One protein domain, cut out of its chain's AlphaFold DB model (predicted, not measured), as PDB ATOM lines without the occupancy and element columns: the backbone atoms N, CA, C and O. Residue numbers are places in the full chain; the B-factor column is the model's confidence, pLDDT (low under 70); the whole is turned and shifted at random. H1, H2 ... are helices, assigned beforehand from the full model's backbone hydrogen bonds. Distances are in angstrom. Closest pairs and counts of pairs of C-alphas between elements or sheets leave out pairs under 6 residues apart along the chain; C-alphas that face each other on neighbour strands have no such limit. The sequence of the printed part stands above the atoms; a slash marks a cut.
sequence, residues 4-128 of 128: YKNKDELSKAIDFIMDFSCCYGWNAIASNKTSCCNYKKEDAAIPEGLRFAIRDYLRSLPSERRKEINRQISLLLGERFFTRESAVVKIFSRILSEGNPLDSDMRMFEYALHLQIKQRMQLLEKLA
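What this domain is: This is residues 4 to 128 of the 128 residues of an uncharacterized protein of Lachnospiraceae bacterium (UniProt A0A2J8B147). A small body of helices is grouped round H6, with H4 packed on it on one side, the short H2 packed on it on another, and H1 and H5 crossing it nearby. The last helix, H7, leads away from this body, and residues 118 to 128 stick out as an arm. The printed part has 125 residues with seven named helices, H1 to H7 in order, and no named strand, in the class all helix. The whole is compact, with a radius of gyration of the C-alphas of 14.9 A, and spans 48 by 35 by 27 A; without the arm the body spans 34 by 34 by 26 A.

Where its parts are: H1 is residues 7 to 19, beginning at C-alpha 7 (67.766, 96.801, 104.127) and 18.1 A long. H2, residues 26 to 30, and H3, residues 40 to 43, are short. H4 is residues 48 to 60, 18.6 A, and H5 is residues 63 to 76, 20.0 A. H6 is residues 85 to 96, 16.3 A, beginning at C-alpha 85 (73.079, 114.214, 100.325). H7 is residues 107 to 125, 26.4 A, ending at C-alpha 125 (108.459, 111.360, 93.166).

How they stand to each other: H1 touches H4 with residues 7 to 11 alone, about perpendicular at 81 degrees; the closest C-alphas, those of Lys 7 and Tyr 57, are 7.3 A apart. H1 and H6 are close but not clearly touching, with the closest C-alphas, Ile 14 and Phe 92, 7.3 A apart. H2 touches H6, the closest C-alphas being those of Ala 30 and Ile 91, 6.1 A apart. H3 is close to H6 but not clearly touching, with the closest C-alphas, Asp 43 and Arg 94, 6.9 A apart. H4 touches H6 with residues 50 to 55 alone, at a steep tilt of 56 degrees, opposite ways; the closest C-alphas are those of Arg 51 and Ser 93, 5.8 A apart. H5 and H6 are close but not clearly touching, only just about perpendicular at 73 degrees; the closest C-alphas are those of Ile 73 and Val 88, 7.2 A apart. H7 touches no helix. In H1, H2, H4, H5, H6 and H7 every O i to N i+4 pair is within hydrogen-bond range; H3 is too short for such a pair.

The domain as a whole: The C-alphas of Asn 6 and Ala 128, the two farthest apart, are 49.3 A from each other. The printed part has no cut and no long link. The mean pLDDT of the printed part is 74.4; residues 21 to 39, 42, 78 to 81 and 104 to 128 are under 70.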
ATOM      1  N   TYR A   4      70.925  94.856  97.408       89.12
ATOM      2  CA  TYR A   4      70.669  96.179  97.989       89.12
ATOM      3  C   TYR A   4      69.182  96.498  98.225       89.12
ATOM      4  O   TYR A   4      68.866  97.543  98.793       89.12
ATOM      5  N   LYS A   5      68.250  95.636  97.791       89.75
ATOM      6  CA  LYS A   5      66.828  95.733  98.173       89.75
ATOM      7  C   LYS A   5      66.576  95.205  99.587       89.75
ATOM      8  O   LYS A   5      65.562  95.560 100.185       89.75
ATOM      9  N   ASN A   6      67.480  94.389 100.129       91.38
ATOM     10  CA  ASN A   6      67.462  93.981 101.524       91.38
ATOM     11  C   ASN A   6      68.104  95.084 102.383       91.38
ATOM     12  O   ASN A   6      69.286  95.399 102.240       91.38
ATOM     13  N   LYS A   7      67.317  95.682 103.287       88.69
ATOM     14  CA  LYS A   7      67.766  96.801 104.127       88.69
ATOM     15  C   LYS A   7      68.924  96.410 105.047       88.69
ATOM     16  O   LYS A   7      69.811  97.231 105.264       88.69
ATOM     17  N   ASP A   8      68.936  95.180 105.549       91.12
ATOM     18  CA  ASP A   8      69.977  94.712 106.465       91.12
ATOM     19  C   ASP A   8      71.303  94.500 105.732       91.12
ATOM     20  O   ASP A   8      72.357  94.893 106.231       91.12
ATOM     21  N   GLU A   9      71.263  93.933 104.525       90.94
ATOM     22  CA  GLU A   9      72.453  93.778 103.678       90.94
ATOM     23  C   GLU A   9      73.006  95.138 103.248       90.94
ATOM     24  O   GLU A   9      74.205  95.384 103.379       90.94
ATOM     25  N   LEU A  10      72.134  96.059 102.822       92.44
ATOM     26  CA  LEU A  10      72.533  97.421 102.470       92.44
ATOM     27  C   LEU A  10      73.140  98.173 103.662       92.44
ATOM     28  O   LEU A  10      74.146  98.864 103.498       92.44
ATOM     29  N   SER A  11      72.561  98.023 104.858       92.88
ATOM     30  CA  SER A  11      73.093  98.621 106.087       92.88
ATOM     31  C   SER A  11      74.501  98.114 106.371       92.88
ATOM     32  O   SER A  11      75.414  98.922 106.521       92.88
ATOM     33  N   LYS A  12      74.696  96.789 106.380       90.31
ATOM     34  CA  LYS A  12      76.004  96.173 106.641       90.31
ATOM     35  C   LYS A  12      77.045  96.587 105.604       90.31
ATOM     36  O   LYS A  12      78.180  96.871 105.970       90.31
ATOM     37  N   ALA A  13      76.663  96.666 104.331       88.94
ATOM     38  CA  ALA A  13      77.550  97.120 103.266       88.94
ATOM     39  C   ALA A  13      77.968  98.591 103.438       88.94
ATOM     40  O   ALA A  13      79.135  98.927 103.249       88.94
ATOM     41  N   ILE A  14      77.040  99.477 103.820       89.25
ATOM     42  CA  ILE A  14      77.354 100.890 104.080       89.25
ATOM     43  C   ILE A  14      78.218 101.037 105.332       89.25
ATOM     44  O   ILE A  14      79.192 101.784 105.293       89.25
ATOM     45  N   ASP A  15      77.902 100.329 106.413       87.69
ATOM     46  CA  ASP A  15      78.707 100.363 107.636       87.69
ATOM     47  C   ASP A  15      80.132  99.867 107.365       87.69
ATOM     48  O   ASP A  15      81.087 100.546 107.732       87.69
ATOM     49  N   PHE A  16      80.284  98.791 106.588       85.44
ATOM     50  CA  PHE A  16      81.587  98.324 106.118       85.44
ATOM     51  C   PHE A  16      82.344  99.408 105.330       85.44
ATOM     52  O   PHE A  16      83.519  99.662 105.585       85.44
ATOM     53  N   ILE A  17      81.677 100.111 104.407       81.56
ATOM     54  CA  ILE A  17      82.300 101.226 103.673       81.56
ATOM     55  C   ILE A  17      82.790 102.325 104.624       81.56
ATOM     56  O   ILE A  17      83.865 102.887 104.410       81.56
ATOM     57  N   MET A  18      82.006 102.648 105.654       81.94
ATOM     58  CA  MET A  18      82.358 103.675 106.636       81.94
ATOM     59  C   MET A  18      83.543 103.251 107.508       81.94
ATOM     60  O   MET A  18      84.476 104.039 107.681       81.94
ATOM     61  N   ASP A  19      83.549 102.008 107.991       79.88
ATOM     62  CA  ASP A  19      84.612 101.458 108.840       79.88
ATOM     63  C   ASP A  19      85.960 101.412 108.108       79.88
ATOM     64  O   ASP A  19      87.006 101.693 108.691       79.88
ATOM     65  N   PHE A  20      85.933 101.153 106.798       73.69
ATOM     66  CA  PHE A  20      87.121 101.128 105.942       73.69
ATOM     67  C   PHE A  20      87.272 102.387 105.083       73.69
ATOM     68  O   PHE A  20      87.995 102.393 104.087       73.69
ATOM     69  N   SER A  21      86.614 103.488 105.453       69.62
ATOM     70  CA  SER A  21      86.524 104.689 104.615       69.62
ATOM     71  C   SER A  21      87.886 105.299 104.245       69.62
ATOM     72  O   SER A  21      88.063 105.806 103.134       69.62
ATOM     73  N   CYS A  22      88.896 105.161 105.107       62.19
ATOM     74  CA  CYS A  22      90.275 105.570 104.830       62.19
ATOM     75  C   CYS A  22      90.950 104.760 103.700       62.19
ATOM     76  O   CYS A  22      91.803 105.297 102.990       62.19
ATOM     77  N   CYS A  23      90.544 103.503 103.492       59.69
ATOM     78  CA  CYS A  23      91.103 102.580 102.501       59.69
ATOM     79  C   CYS A  23      90.564 102.824 101.084       59.69
ATOM     80  O   CYS A  23      91.258 102.642 100.087       59.69
ATOM     81  N   TYR A  24      89.326 103.290 100.966       58.53
ATOM     82  CA  TYR A  24      88.671 103.489  99.669       58.53
ATOM     83  C   TYR A  24      89.081 104.777  98.938       58.53
ATOM     84  O   TYR A  24      88.659 104.976  97.801       58.53
ATOM     85  N   GLY A  25      89.872 105.664  99.562       54.78
ATOM     86  CA  GLY A  25      90.424 106.865  98.912       54.78
ATOM     87  C   GLY A  25      89.391 107.688  98.150       54.78
ATOM     88  O   GLY A  25      89.545 107.963  96.958       54.78
ATOM     89  N   TRP A  26      88.339 108.093  98.861       56.75
ATOM     90  CA  TRP A  26      87.092 108.647  98.319       56.75
ATOM     91  C   TRP A  26      87.298 109.907  97.460       56.75
ATOM     92  O   TRP A  26      86.447 110.262  96.645       56.75
ATOM     93  N   ASN A  27      88.458 110.551  97.601       50.00
ATOM     94  CA  ASN A  27      88.852 111.785  96.919       50.00
ATOM     95  C   ASN A  27      89.025 111.586  95.417       50.00
ATOM     96  O   ASN A  27      88.806 112.525  94.650       50.00
ATOM     97  N   ALA A  28      89.362 110.364  94.993       49.78
ATOM     98  CA  ALA A  28      89.319 110.005  93.587       49.78
ATOM     99  C   ALA A  28      87.865 109.973  93.093       49.78
ATOM    100  O   ALA A  28      87.568 110.555  92.066       49.78
ATOM    101  N   ILE A  29      86.933 109.377  93.836       51.31
ATOM    102  CA  ILE A  29      85.572 109.075  93.357       51.31
ATOM    103  C   ILE A  29      84.629 110.293  93.373       51.31
ATOM    104  O   ILE A  29      83.741 110.406  92.525       51.31
ATOM    105  N   ALA A  30      84.789 111.214  94.325       47.25
ATOM    106  CA  ALA A  30      83.783 112.250  94.575       47.25
ATOM    107  C   ALA A  30      84.068 113.618  93.940       47.25
ATOM    108  O   ALA A  30      83.181 114.474  93.883       47.25
ATOM    109  N   SER A  31      85.299 113.869  93.501       45.50
ATOM    110  CA  SER A  31      85.702 115.211  93.103       45.50
ATOM    111  C   SER A  31      85.517 115.434  91.605       45.50
ATOM    112  O   SER A  31      86.397 115.152  90.795       45.50
ATOM    113  N   ASN A  32      84.417 116.095  91.241       48.75
ATOM    114  CA  ASN A  32      84.281 116.752  89.933       48.75
ATOM    115  C   ASN A  32      85.391 117.804  89.699       48.75
ATOM    116  O   ASN A  32      85.547 118.296  88.585       48.75
ATOM    117  N   LYS A  33      86.108 118.198  90.765       46.78
ATOM    118  CA  LYS A  33      87.204 119.174  90.755       46.78
ATOM    119  C   LYS A  33      88.532 118.540  90.313       46.78
ATOM    120  O   LYS A  33      89.490 119.266  90.074       46.78
ATOM    121  N   THR A  34      88.592 117.213  90.179       50.06
ATOM    122  CA  THR A  34      89.790 116.490  89.749       50.06
ATOM    123  C   THR A  34      89.562 115.936  88.342       50.06
ATOM    124  O   THR A  34      88.935 114.896  88.171       50.06
ATOM    125  N   SER A  35      90.059 116.626  87.312       51.31
ATOM    126  CA  SER A  35      89.791 116.290  85.901       51.31
ATOM    127  C   SER A  35      90.215 114.871  85.500       51.31
ATOM    128  O   SER A  35      89.578 114.272  84.636       51.31
ATOM    129  N   CYS A  36      91.246 114.304  86.142       47.28
ATOM    130  CA  CYS A  36      91.673 112.916  85.917       47.28
ATOM    131  C   CYS A  36      90.744 111.863  86.551       47.28
ATOM    132  O   CYS A  36      90.925 110.675  86.309       47.28
ATOM    133  N   CYS A  37      89.732 112.294  87.305       51.66
ATOM    134  CA  CYS A  37      88.759 111.457  88.003       51.66
ATOM    135  C   CYS A  37      87.314 111.720  87.530       51.66
ATOM    136  O   CYS A  37      86.351 111.584  88.285       51.66
ATOM    137  N   ASN A  38      87.141 112.156  86.280       58.38
ATOM    138  CA  ASN A  38      85.826 112.415  85.701       58.38
ATOM    139  C   ASN A  38      85.141 111.108  85.257       58.38
ATOM    140  O   ASN A  38      85.175 110.749  84.082       58.38
ATOM    141  N   TYR A  39      84.482 110.426  86.195       65.94
ATOM    142  CA  TYR A  39      83.825 109.126  85.981       65.94
ATOM    143  C   TYR A  39      82.417 109.209  85.368       65.94
ATOM    144  O   TYR A  39      81.532 108.431  85.711       65.94
ATOM    145  N   LYS A  40      82.150 110.174  84.477       71.19
ATOM    146  CA  LYS A  40      80.804 110.370  83.896       71.19
ATOM    147  C   LYS A  40      80.251 109.126  83.195       71.19
ATOM    148  O   LYS A  40      79.041 108.915  83.220       71.19
ATOM    149  N   LYS A  41      81.108 108.342  82.531       70.12
ATOM    150  CA  LYS A  41      80.681 107.142  81.796       70.12
ATOM    151  C   LYS A  41      80.273 106.034  82.755       70.12
ATOM    152  O   LYS A  41      79.272 105.366  82.545       70.12
ATOM    153  N   GLU A  42      81.028 105.875  83.822       69.31
ATOM    154  CA  GLU A  42      80.815 104.841  84.811       69.31
ATOM    155  C   GLU A  42      79.692 105.219  85.785       69.31
ATOM    156  O   GLU A  42      78.906 104.367  86.186       69.31
ATOM    157  N   ASP A  43      79.520 106.514  86.066       74.19
ATOM    158  CA  ASP A  43      78.342 107.053  86.746       74.19
ATOM    159  C   ASP A  43      77.049 106.734  85.974       74.19
ATOM    160  O   ASP A  43      75.999 106.548  86.589       74.19
ATOM    161  N   ALA A  44      77.093 106.671  84.638       78.56
ATOM    162  CA  ALA A  44      75.931 106.315  83.824       78.56
ATOM    163  C   ALA A  44      75.554 104.825  83.935       78.56
ATOM    164  O   ALA A  44      74.405 104.481  83.681       78.56
ATOM    165  N   ALA A  45      76.491 103.963  84.345       78.88
ATOM    166  CA  ALA A  45      76.269 102.527  84.518       78.88
ATOM    167  C   ALA A  45      75.729 102.151  85.914       78.88
ATOM    168  O   ALA A  45      75.326 101.010  86.126       78.88
ATOM    169  N   ILE A  46      75.703 103.092  86.865       83.12
ATOM    170  CA  ILE A  46      75.183 102.853  88.219       83.12
ATOM    171  C   ILE A  46      73.674 102.550  88.151       83.12
ATOM    172  O   ILE A  46      72.918 103.411  87.684       83.12
ATOM    173  N   PRO A  47      73.204 101.407  88.694       86.38
ATOM    174  CA  PRO A  47      71.785 101.064  88.714       86.38
ATOM    175  C   PRO A  47      70.935 102.132  89.412       86.38
ATOM    176  O   PRO A  47      71.241 102.576  90.521       86.38
ATOM    177  N   GLU A  48      69.825 102.528  88.790       85.06
ATOM    178  CA  GLU A  48      68.943 103.555  89.353       85.06
ATOM    179  C   GLU A  48      68.325 103.103  90.689       85.06
ATOM    180  O   GLU A  48      68.290 103.867  91.656       85.06
ATOM    181  N   GLY A  49      67.945 101.823  90.781       90.62
ATOM    182  CA  GLY A  49      67.420 101.209  92.003       90.62
ATOM    183  C   GLY A  49      68.389 101.271  93.187       90.62
ATOM    184  O   GLY A  49      67.954 101.499  94.313       90.62
ATOM    185  N   LEU A  50      69.700 101.165  92.938       90.25
ATOM    186  CA  LEU A  50      70.730 101.283  93.973       90.25
ATOM    187  C   LEU A  50      70.779 102.705  94.553       90.25
ATOM    188  O   LEU A  50      70.824 102.883  95.771       90.25
ATOM    189  N   ARG A  51      70.705 103.733  93.695       90.69
ATOM    190  CA  ARG A  51      70.689 105.141  94.137       90.69
ATOM    191  C   ARG A  51      69.485 105.449  95.018       90.69
ATOM    192  O   ARG A  51      69.627 106.170  96.007       90.69
ATOM    193  N   PHE A  52      68.309 104.940  94.649       93.88
ATOM    194  CA  PHE A  52      67.097 105.104  95.450       93.88
ATOM    195  C   PHE A  52      67.202 104.361  96.780       93.88
ATOM    196  O   PHE A  52      66.995 104.984  97.817       93.88
ATOM    197  N   ALA A  53      67.642 103.100  96.769       94.94
ATOM    198  CA  ALA A  53      67.804 102.307  97.984       94.94
ATOM    199  C   ALA A  53      68.758 102.969  98.996       94.94
ATOM    200  O   ALA A  53      68.422 103.098 100.172       94.94
ATOM    201  N   ILE A  54      69.910 103.476  98.540       94.44
ATOM    202  CA  ILE A  54      70.863 104.206  99.396       94.44
ATOM    203  C   ILE A  54      70.233 105.488  99.946       94.44
ATOM    204  O   ILE A  54      70.383 105.792 101.129       94.44
ATOM    205  N   ARG A  55      69.531 106.258  99.108       94.81
ATOM    206  CA  ARG A  55      68.878 107.502  99.541       94.81
ATOM    207  C   ARG A  55      67.826 107.233 100.614       94.81
ATOM    208  O   ARG A  55      67.809 107.924 101.632       94.81
ATOM    209  N   ASP A  56      66.982 106.233 100.399       94.94
ATOM    210  CA  ASP A  56      65.920 105.862 101.330       94.94
ATOM    211  C   ASP A  56      66.502 105.317 102.636       94.94
ATOM    212  O   ASP A  56      66.062 105.708 103.721       94.94
ATOM    213  N   TYR A  57      67.565 104.508 102.552       94.69
ATOM    214  CA  TYR A  57      68.322 104.066 103.718       94.69
ATOM    215  C   TYR A  57      68.848 105.256 104.525       94.69
ATOM    216  O   TYR A  57      68.509 105.373 105.705       94.69
ATOM    217  N   LEU A  58      69.588 106.176 103.892       93.06
ATOM    218  CA  LEU A  58      70.153 107.352 104.559       93.06
ATOM    219  C   LEU A  58      69.068 108.187 105.239       93.06
ATOM    220  O   LEU A  58      69.237 108.590 106.386       93.06
ATOM    221  N   ARG A  59      67.928 108.413 104.577       94.19
ATOM    222  CA  ARG A  59      66.794 109.160 105.147       94.19
ATOM    223  C   ARG A  59      66.113 108.431 106.300       94.19
ATOM    224  O   ARG A  59      65.595 109.097 107.194       94.19
ATOM    225  N   SER A  60      66.159 107.101 106.321       94.19
ATOM    226  CA  SER A  60      65.630 106.296 107.426       94.19
ATOM    227  C   SER A  60      66.516 106.303 108.679       94.19
ATOM    228  O   SER A  60      66.045 105.930 109.751       94.19
ATOM    229  N   LEU A  61      67.779 106.731 108.569       93.12
ATOM    230  CA  LEU A  61      68.708 106.761 109.699       93.12
ATOM    231  C   LEU A  61      68.362 107.861 110.717       93.12
ATOM    232  O   LEU A  61      67.923 108.949 110.327       93.12
ATOM    233  N   PRO A  62      68.656 107.643 112.013       94.50
ATOM    234  CA  PRO A  62      68.619 108.699 113.018       94.50
ATOM    235  C   PRO A  62      69.499 109.895 112.632       94.50
ATOM    236  O   PRO A  62      70.545 109.739 111.996       94.50
ATOM    237  N   SER A  63      69.101 111.095 113.071       92.50
ATOM    238  CA  SER A  63      69.804 112.352 112.763       92.50
ATOM    239  C   SER A  63      71.302 112.286 113.081       92.50
ATOM    240  O   SER A  63      72.124 112.662 112.249       92.50
ATOM    241  N   GLU A  64      71.660 111.728 114.239       91.81
ATOM    242  CA  GLU A  64      73.055 111.616 114.674       91.81
ATOM    243  C   GLU A  64      73.883 110.692 113.774       91.81
ATOM    244  O   GLU A  64      74.990 111.053 113.379       91.81
ATOM    245  N   ARG A  65      73.326 109.556 113.332       90.06
ATOM    246  CA  ARG A  65      74.027 108.664 112.394       90.06
ATOM    247  C   ARG A  65      74.215 109.327 111.029       90.06
ATOM    248  O   ARG A  65      75.290 109.217 110.447       90.06
ATOM    249  N   ARG A  66      73.215 110.071 110.538       90.75
ATOM    250  CA  ARG A  66      73.348 110.852 109.293       90.75
ATOM    251  C   ARG A  66      74.431 111.924 109.396       90.75
ATOM    252  O   ARG A  66      75.197 112.091 108.450       90.75
ATOM    253  N   LYS A  67      74.487 112.650 110.519       89.75
ATOM    254  CA  LYS A  67      75.523 113.663 110.776       89.75
ATOM    255  C   LYS A  67      76.908 113.035 110.810       89.75
ATOM    256  O   LYS A  67      77.815 113.589 110.202       89.75
ATOM    257  N   GLU A  68      77.060 111.881 111.455       88.75
ATOM    258  CA  GLU A  68      78.350 111.196 111.531       88.75
ATOM    259  C   GLU A  68      78.830 110.719 110.159       88.75
ATOM    260  O   GLU A  68      79.970 110.991 109.785       88.75
ATOM    261  N   ILE A  69      77.942 110.113 109.360       88.62
ATOM    262  CA  ILE A  69      78.246 109.780 107.963       88.62
ATOM    263  C   ILE A  69      78.666 111.049 107.215       88.62
ATOM    264  O   ILE A  69      79.738 111.089 106.624       88.62
ATOM    265  N   ASN A  70      77.883 112.129 107.286       86.69
ATOM    266  CA  ASN A  70      78.219 113.375 106.596       86.69
ATOM    267  C   ASN A  70      79.578 113.948 107.026       86.69
ATOM    268  O   ASN A  70      80.345 114.400 106.176       86.69
ATOM    269  N   ARG A  71      79.879 113.912 108.327       85.12
ATOM    270  CA  ARG A  71      81.134 114.397 108.906       85.12
ATOM    271  C   ARG A  71      82.318 113.611 108.361       85.12
ATOM    272  O   ARG A  71      83.251 114.224 107.853       85.12
ATOM    273  N   GLN A  72      82.268 112.281 108.423       81.31
ATOM    274  CA  GLN A  72      83.341 111.431 107.908       81.31
ATOM    275  C   GLN A  72      83.546 111.639 106.406       81.31
ATOM    276  O   GLN A  72      84.672 111.839 105.966       81.31
ATOM    277  N   ILE A  73      82.463 111.705 105.628       80.56
ATOM    278  CA  ILE A  73      82.548 111.971 104.187       80.56
ATOM    279  C   ILE A  73      83.160 113.340 103.916       80.56
ATOM    280  O   ILE A  73      84.074 113.449 103.109       80.56
ATOM    281  N   SER A  74      82.706 114.380 104.614       79.06
ATOM    282  CA  SER A  74      83.236 115.734 104.436       79.06
ATOM    283  C   SER A  74      84.727 115.799 104.770       79.06
ATOM    284  O   SER A  74      85.492 116.369 103.997       79.06
ATOM    285  N   LEU A  75      85.154 115.142 105.857       75.19
ATOM    286  CA  LEU A  75      86.568 115.025 106.223       75.19
ATOM    287  C   LEU A  75      87.386 114.336 105.134       75.19
ATOM    288  O   LEU A  75      88.452 114.831 104.778       75.19
ATOM    289  N   LEU A  76      86.880 113.227 104.590       70.69
ATOM    290  CA  LEU A  76      87.561 112.501 103.522       70.69
ATOM    291  C   LEU A  76      87.753 113.414 102.313       70.69
ATOM    292  O   LEU A  76      88.887 113.612 101.886       70.69
ATOM    293  N   LEU A  77      86.679 114.071 101.865       70.69
ATOM    294  CA  LEU A  77      86.685 114.979 100.715       70.69
ATOM    295  C   LEU A  77      87.489 116.272 100.915       70.69
ATOM    296  O   LEU A  77      87.616 117.052  99.970       70.69
ATOM    297  N   GLY A  78      88.021 116.525 102.115       69.75
ATOM    298  CA  GLY A  78      88.658 117.796 102.462       69.75
ATOM    299  C   GLY A  78      87.672 118.972 102.491       69.75
ATOM    300  O   GLY A  78      88.079 120.129 102.396       69.75
ATOM    301  N   GLU A  79      86.374 118.687 102.598       69.31
ATOM    302  CA  GLU A  79      85.312 119.682 102.690       69.31
ATOM    303  C   GLU A  79      85.137 120.111 104.153       69.31
ATOM    304  O   GLU A  79      85.091 119.305 105.081       69.31
ATOM    305  N   ARG A  80      85.048 121.424 104.370       59.62
ATOM    306  CA  ARG A  80      85.252 122.027 105.695       59.62
ATOM    307  C   ARG A  80      84.048 121.892 106.639       59.62
ATOM    308  O   ARG A  80      84.226 122.014 107.846       59.62
ATOM    309  N   PHE A  81      82.841 121.675 106.105       57.66
ATOM    310  CA  PHE A  81      81.607 121.782 106.898       57.66
ATOM    311  C   PHE A  81      80.528 120.753 106.572       57.66
ATOM    312  O   PHE A  81      79.936 120.203 107.496       57.66
ATOM    313  N   PHE A  82      80.218 120.512 105.296       71.38
ATOM    314  CA  PHE A  82      79.162 119.569 104.938       71.38
ATOM    315  C   PHE A  82      79.263 119.106 103.487       71.38
ATOM    316  O   PHE A  82      79.656 119.858 102.595       71.38
ATOM    317  N   THR A  83      78.801 117.881 103.250       78.31
ATOM    318  CA  THR A  83      78.622 117.311 101.913       78.31
ATOM    319  C   THR A  83      77.128 117.206 101.606       78.31
ATOM    320  O   THR A  83      76.329 116.849 102.473       78.31
ATOM    321  N   ARG A  84      76.695 117.528 100.381       84.19
ATOM    322  CA  ARG A  84      75.275 117.384  99.993       84.19
ATOM    323  C   ARG A  84      74.869 115.904  99.996       84.19
ATOM    324  O   ARG A  84      75.659 115.064  99.574       84.19
ATOM    325  N   GLU A  85      73.622 115.591 100.369       87.62
ATOM    326  CA  GLU A  85      73.079 114.214 100.325       87.62
ATOM    327  C   GLU A  85      73.322 113.554  98.959       87.62
ATOM    328  O   GLU A  85      73.738 112.404  98.889       87.62
ATOM    329  N   SER A  86      73.147 114.297  97.863       83.50
ATOM    330  CA  SER A  86      73.378 113.788  96.507       83.50
ATOM    331  C   SER A  86      74.816 113.331  96.256       83.50
ATOM    332  O   SER A  86      75.022 112.364  95.527       83.50
ATOM    333  N   ALA A  87      75.805 113.988  96.864       80.81
ATOM    334  CA  ALA A  87      77.202 113.584  96.765       80.81
ATOM    335  C   ALA A  87      77.479 112.339  97.619       80.81
ATOM    336  O   ALA A  87      78.129 111.415  97.138       80.81
ATOM    337  N   VAL A  88      76.903 112.257  98.823       85.31
ATOM    338  CA  VAL A  88      76.968 111.053  99.672       85.31
ATOM    339  C   VAL A  88      76.370 109.840  98.953       85.31
ATOM    340  O   VAL A  88      77.018 108.802  98.835       85.31
ATOM    341  N   VAL A  89      75.164 109.993  98.394       88.88
ATOM    342  CA  VAL A  89      74.497 108.947  97.605       88.88
ATOM    343  C   VAL A  89      75.353 108.554  96.408       88.88
ATOM    344  O   VAL A  89      75.520 107.363  96.160       88.88
ATOM    345  N   LYS A  90      75.926 109.520  95.680       81.88
ATOM    346  CA  LYS A  90      76.794 109.240  94.530       81.88
ATOM    347  C   LYS A  90      77.991 108.372  94.923       81.88
ATOM    348  O   LYS A  90      78.256 107.391  94.235       81.88
ATOM    349  N   ILE A  91      78.676 108.707  96.016       79.62
ATOM    350  CA  ILE A  91      79.861 107.974  96.479       79.62
ATOM    351  C   ILE A  91      79.506 106.527  96.808       79.62
ATOM    352  O   ILE A  91      80.089 105.613  96.226       79.62
ATOM    353  N   PHE A  92      78.509 106.310  97.670       86.00
ATOM    354  CA  PHE A  92      78.082 104.953  98.010       86.00
ATOM    355  C   PHE A  92      77.601 104.188  96.781       86.00
ATOM    356  O   PHE A  92      77.957 103.030  96.612       86.00
ATOM    357  N   SER A  93      76.854 104.836  95.883       86.25
ATOM    358  CA  SER A  93      76.353 104.168  94.679       86.25
ATOM    359  C   SER A  93      77.479 103.740  93.744       86.25
ATOM    360  O   SER A  93      77.339 102.733  93.069       86.25
ATOM    361  N   ARG A  94      78.588 104.488  93.696       79.19
ATOM    362  CA  ARG A  94      79.757 104.132  92.887       79.19
ATOM    363  C   ARG A  94      80.519 102.948  93.475       79.19
ATOM    364  O   ARG A  94      80.986 102.102  92.729       79.19
ATOM    365  N   ILE A  95      80.651 102.901  94.797       78.31
ATOM    366  CA  ILE A  95      81.327 101.791  95.478       78.31
ATOM    367  C   ILE A  95      80.479 100.519  95.354       78.31
ATOM    368  O   ILE A  95      80.984  99.459  95.008       78.31
ATOM    369  N   LEU A  96      79.173 100.645  95.589       83.44
ATOM    370  CA  LEU A  96      78.240  99.522  95.627       83.44
ATOM    371  C   LEU A  96      77.736  99.084  94.245       83.44
ATOM    372  O   LEU A  96      77.121  98.024  94.141       83.44
ATOM    373  N   SER A  97      77.985  99.853  93.176       81.44
ATOM    374  CA  SER A  97      77.626  99.435  91.810       81.44
ATOM    375  C   SER A  97      78.427  98.230  91.334       81.44
ATOM    376  O   SER A  97      77.976  97.520  90.444       81.44
ATOM    377  N   GLU A  98      79.595  98.000  91.929       74.81
ATOM    378  CA  GLU A  98      80.465  96.873  91.597       74.81
ATOM    379  C   GLU A  98      80.076  95.582  92.351       74.81
ATOM    380  O   GLU A  98      80.599  94.511  92.051       74.81
ATOM    381  N   GLY A  99      79.149  95.661  93.316       77.31
ATOM    382  CA  GLY A  99      78.659  94.516  94.086       77.31
ATOM    383  C   GLY A  99      78.559  94.778  95.589       77.31
ATOM    384  O   GLY A  99      78.839  95.876  96.073       77.31
ATOM    385  N   ASN A 100      78.138  93.753  96.331       82.00
ATOM    386  CA  ASN A 100      78.162  93.782  97.789       82.00
ATOM    387  C   ASN A 100      79.617  93.628  98.270       82.00
ATOM    388  O   ASN A 100      80.234  92.597  97.986       82.00
ATOM    389  N   PRO A 101      80.171  94.599  99.015       73.44
ATOM    390  CA  PRO A 101      81.549  94.544  99.500       73.44
ATOM    391  C   PRO A 101      81.834  93.348 100.420       73.44
ATOM    392  O   PRO A 101      82.990  92.974 100.580       73.44
ATOM    393  N   LEU A 102      80.794  92.753 101.011       76.50
ATOM    394  CA  LEU A 102      80.902  91.593 101.895       76.50
ATOM    395  C   LEU A 102      80.973  90.258 101.137       76.50
ATOM    396  O   LEU A 102      81.418  89.268 101.712       76.50
ATOM    397  N   ASP A 103      80.554  90.233  99.867       71.00
ATOM    398  CA  ASP A 103      80.477  89.009  99.054       71.00
ATOM    399  C   ASP A 103      81.711  88.821  98.154       71.00
ATOM    400  O   ASP A 103      81.925  87.743  97.598       71.00
ATOM    401  N   SER A 104      82.531  89.863  97.985       59.34
ATOM    402  CA  SER A 104      83.755  89.792  97.189       59.34
ATOM    403  C   SER A 104      84.964  89.443  98.052       59.34
ATOM    404  O   SER A 104      85.281  90.161  99.000       59.34
ATOM    405  N   ASP A 105      85.705  88.413  97.642       55.81
ATOM    406  CA  ASP A 105      87.121  88.234  97.973       55.81
ATOM    407  C   ASP A 105      87.806  89.594  97.722       55.81
ATOM    408  O   ASP A 105      87.708  90.108  96.607       55.81
ATOM    409  N   MET A 106      88.404  90.229  98.738       59.09
ATOM    410  CA  MET A 106      88.781  91.662  98.810       59.09
ATOM    411  C   MET A 106      89.714  92.207  97.694       59.09
ATOM    412  O   MET A 106      90.217  93.322  97.776       59.09
ATOM    413  N   ARG A 107      89.934  91.486  96.597       56.84
ATOM    414  CA  ARG A 107      90.848  91.795  95.488       56.84
ATOM    415  C   ARG A 107      90.570  93.125  94.792       56.84
ATOM    416  O   ARG A 107      91.503  93.804  94.377       56.84
ATOM    417  N   MET A 108      89.305  93.529  94.657       53.53
ATOM    418  CA  MET A 108      88.973  94.839  94.075       53.53
ATOM    419  C   MET A 108      89.375  95.983  95.016       53.53
ATOM    420  O   MET A 108      89.838  97.032  94.568       53.53
ATOM    421  N   PHE A 109      89.264  95.759  96.323       58.62
ATOM    422  CA  PHE A 109      89.714  96.697  97.341       58.62
ATOM    423  C   PHE A 109      91.222  96.766  97.419       58.62
ATOM    424  O   PHE A 109      91.771  97.861  97.455       58.62
ATOM    425  N   GLU A 110      91.888  95.615  97.396       60.59
ATOM    426  CA  GLU A 110      93.340  95.530  97.283       60.59
ATOM    427  C   GLU A 110      93.817  96.278  96.038       60.59
ATOM    428  O   GLU A 110      94.760  97.059  96.109       60.59
ATOM    429  N   TYR A 111      93.127  96.124  94.906       55.25
ATOM    430  CA  TYR A 111      93.437  96.856  93.684       55.25
ATOM    431  C   TYR A 111      93.219  98.370  93.829       55.25
ATOM    432  O   TYR A 111      94.099  99.150  93.463       55.25
ATOM    433  N   ALA A 112      92.092  98.809  94.399       58.31
ATOM    434  CA  ALA A 112      91.813 100.226  94.634       58.31
ATOM    435  C   ALA A 112      92.826 100.861  95.605       58.31
ATOM    436  O   ALA A 112      93.306 101.972  95.367       58.31
ATOM    437  N   LEU A 113      93.201 100.134  96.659       60.34
ATOM    438  CA  LEU A 113      94.248 100.500  97.611       60.34
ATOM    439  C   LEU A 113      95.613 100.601  96.928       60.34
ATOM    440  O   LEU A 113      96.287 101.624  97.054       60.34
ATOM    441  N   HIS A 114      96.001  99.590  96.148       58.94
ATOM    442  CA  HIS A 114      97.250  99.594  95.388       58.94
ATOM    443  C   HIS A 114      97.314 100.761  94.400       58.94
ATOM    444  O   HIS A 114      98.355 101.411  94.285       58.94
ATOM    445  N   LEU A 115      96.209 101.075  93.720       53.97
ATOM    446  CA  LEU A 115      96.147 102.193  92.784       53.97
ATOM    447  C   LEU A 115      96.355 103.535  93.499       53.97
ATOM    448  O   LEU A 115      97.118 104.373  93.022       53.97
ATOM    449  N   GLN A 116      95.734 103.727  94.665       60.34
ATOM    450  CA  GLN A 116      95.922 104.939  95.463       60.34
ATOM    451  C   GLN A 116      97.342 105.072  96.008       60.34
ATOM    452  O   GLN A 116      97.903 106.168  95.993       60.34
ATOM    453  N   ILE A 117      97.925 103.975  96.504       61.91
ATOM    454  CA  ILE A 117      99.315 103.953  96.972       61.91
ATOM    455  C   ILE A 117     100.231 104.354  95.816       61.91
ATOM    456  O   ILE A 117     101.028 105.278  95.960       61.91
ATOM    457  N   LYS A 118     100.050 103.750  94.636       60.31
ATOM    458  CA  LYS A 118     100.823 104.077  93.434       60.31
ATOM    459  C   LYS A 118     100.686 105.548  93.033       60.31
ATOM    460  O   LYS A 118     101.691 106.196  92.770       60.31
ATOM    461  N   GLN A 119      99.470 106.094  93.018       55.50
ATOM    462  CA  GLN A 119      99.231 107.506  92.691       55.50
ATOM    463  C   GLN A 119      99.904 108.459  93.689       55.50
ATOM    464  O   GLN A 119     100.474 109.470  93.280       55.50
ATOM    465  N   ARG A 120      99.878 108.135  94.989       59.47
ATOM    466  CA  ARG A 120     100.559 108.915  96.035       59.47
ATOM    467  C   ARG A 120     102.082 108.835  95.905       59.47
ATOM    468  O   ARG A 120     102.737 109.865  96.010       59.47
ATOM    469  N   MET A 121     102.630 107.657  95.606       61.50
ATOM    470  CA  MET A 121     104.065 107.477  95.350       61.50
ATOM    471  C   MET A 121     104.535 108.295  94.142       61.50
ATOM    472  O   MET A 121     105.495 109.047  94.249       61.50
ATOM    473  N   GLN A 122     103.798 108.246  93.030       62.41
ATOM    474  CA  GLN A 122     104.100 109.045  91.836       62.41
ATOM    475  C   GLN A 122     104.018 110.555  92.082       62.41
ATOM    476  O   GLN A 122     104.705 111.334  91.425       62.41
ATOM    477  N   LEU A 123     103.139 110.994  92.987       55.97
ATOM    478  CA  LEU A 123     103.072 112.394  93.391       55.97
ATOM    479  C   LEU A 123     104.305 112.789  94.213       55.97
ATOM    480  O   LEU A 123     104.871 113.844  93.958       55.97
ATOM    481  N   LEU A 124     104.726 111.945  95.159       58.69
ATOM    482  CA  LEU A 124     105.928 112.175  95.969       58.69
ATOM    483  C   LEU A 124     107.195 112.237  95.108       58.69
ATOM    484  O   LEU A 124     107.995 113.143  95.292       58.69
ATOM    485  N   GLU A 125     107.337 111.349  94.120       68.25
ATOM    486  CA  GLU A 125     108.459 111.360  93.166       68.25
ATOM    487  C   GLU A 125     108.550 112.656  92.351       68.25
ATOM    488  O   GLU A 125     109.635 113.056  91.956       68.25
ATOM    489  N   LYS A 126     107.423 113.327  92.089       68.75
ATOM    490  CA  LYS A 126     107.399 114.614  91.372       68.75
ATOM    491  C   LYS A 126     107.721 115.818  92.256       68.75
ATOM    492  O   LYS A 126     107.891 116.915  91.731       68.75
ATOM    493  N   LEU A 127     107.690 115.636  93.573       65.38
ATOM    494  CA  LEU A 127     107.948 116.678  94.567       65.38
ATOM    495  C   LEU A 127     109.363 116.584  95.162       65.38
ATOM    496  O   LEU A 127     109.755 117.504  95.879       65.38
ATOM    497  N   ALA A 128     110.083 115.490  94.895       60.38
ATOM    498  CA  ALA A 128     111.487 115.271  95.242       60.38
ATOM    499  C   ALA A 128     112.414 115.778  94.127       60.38
ATOM    500  O   ALA A 128     113.507 116.278  94.475       60.38
TER     501      ALA A 128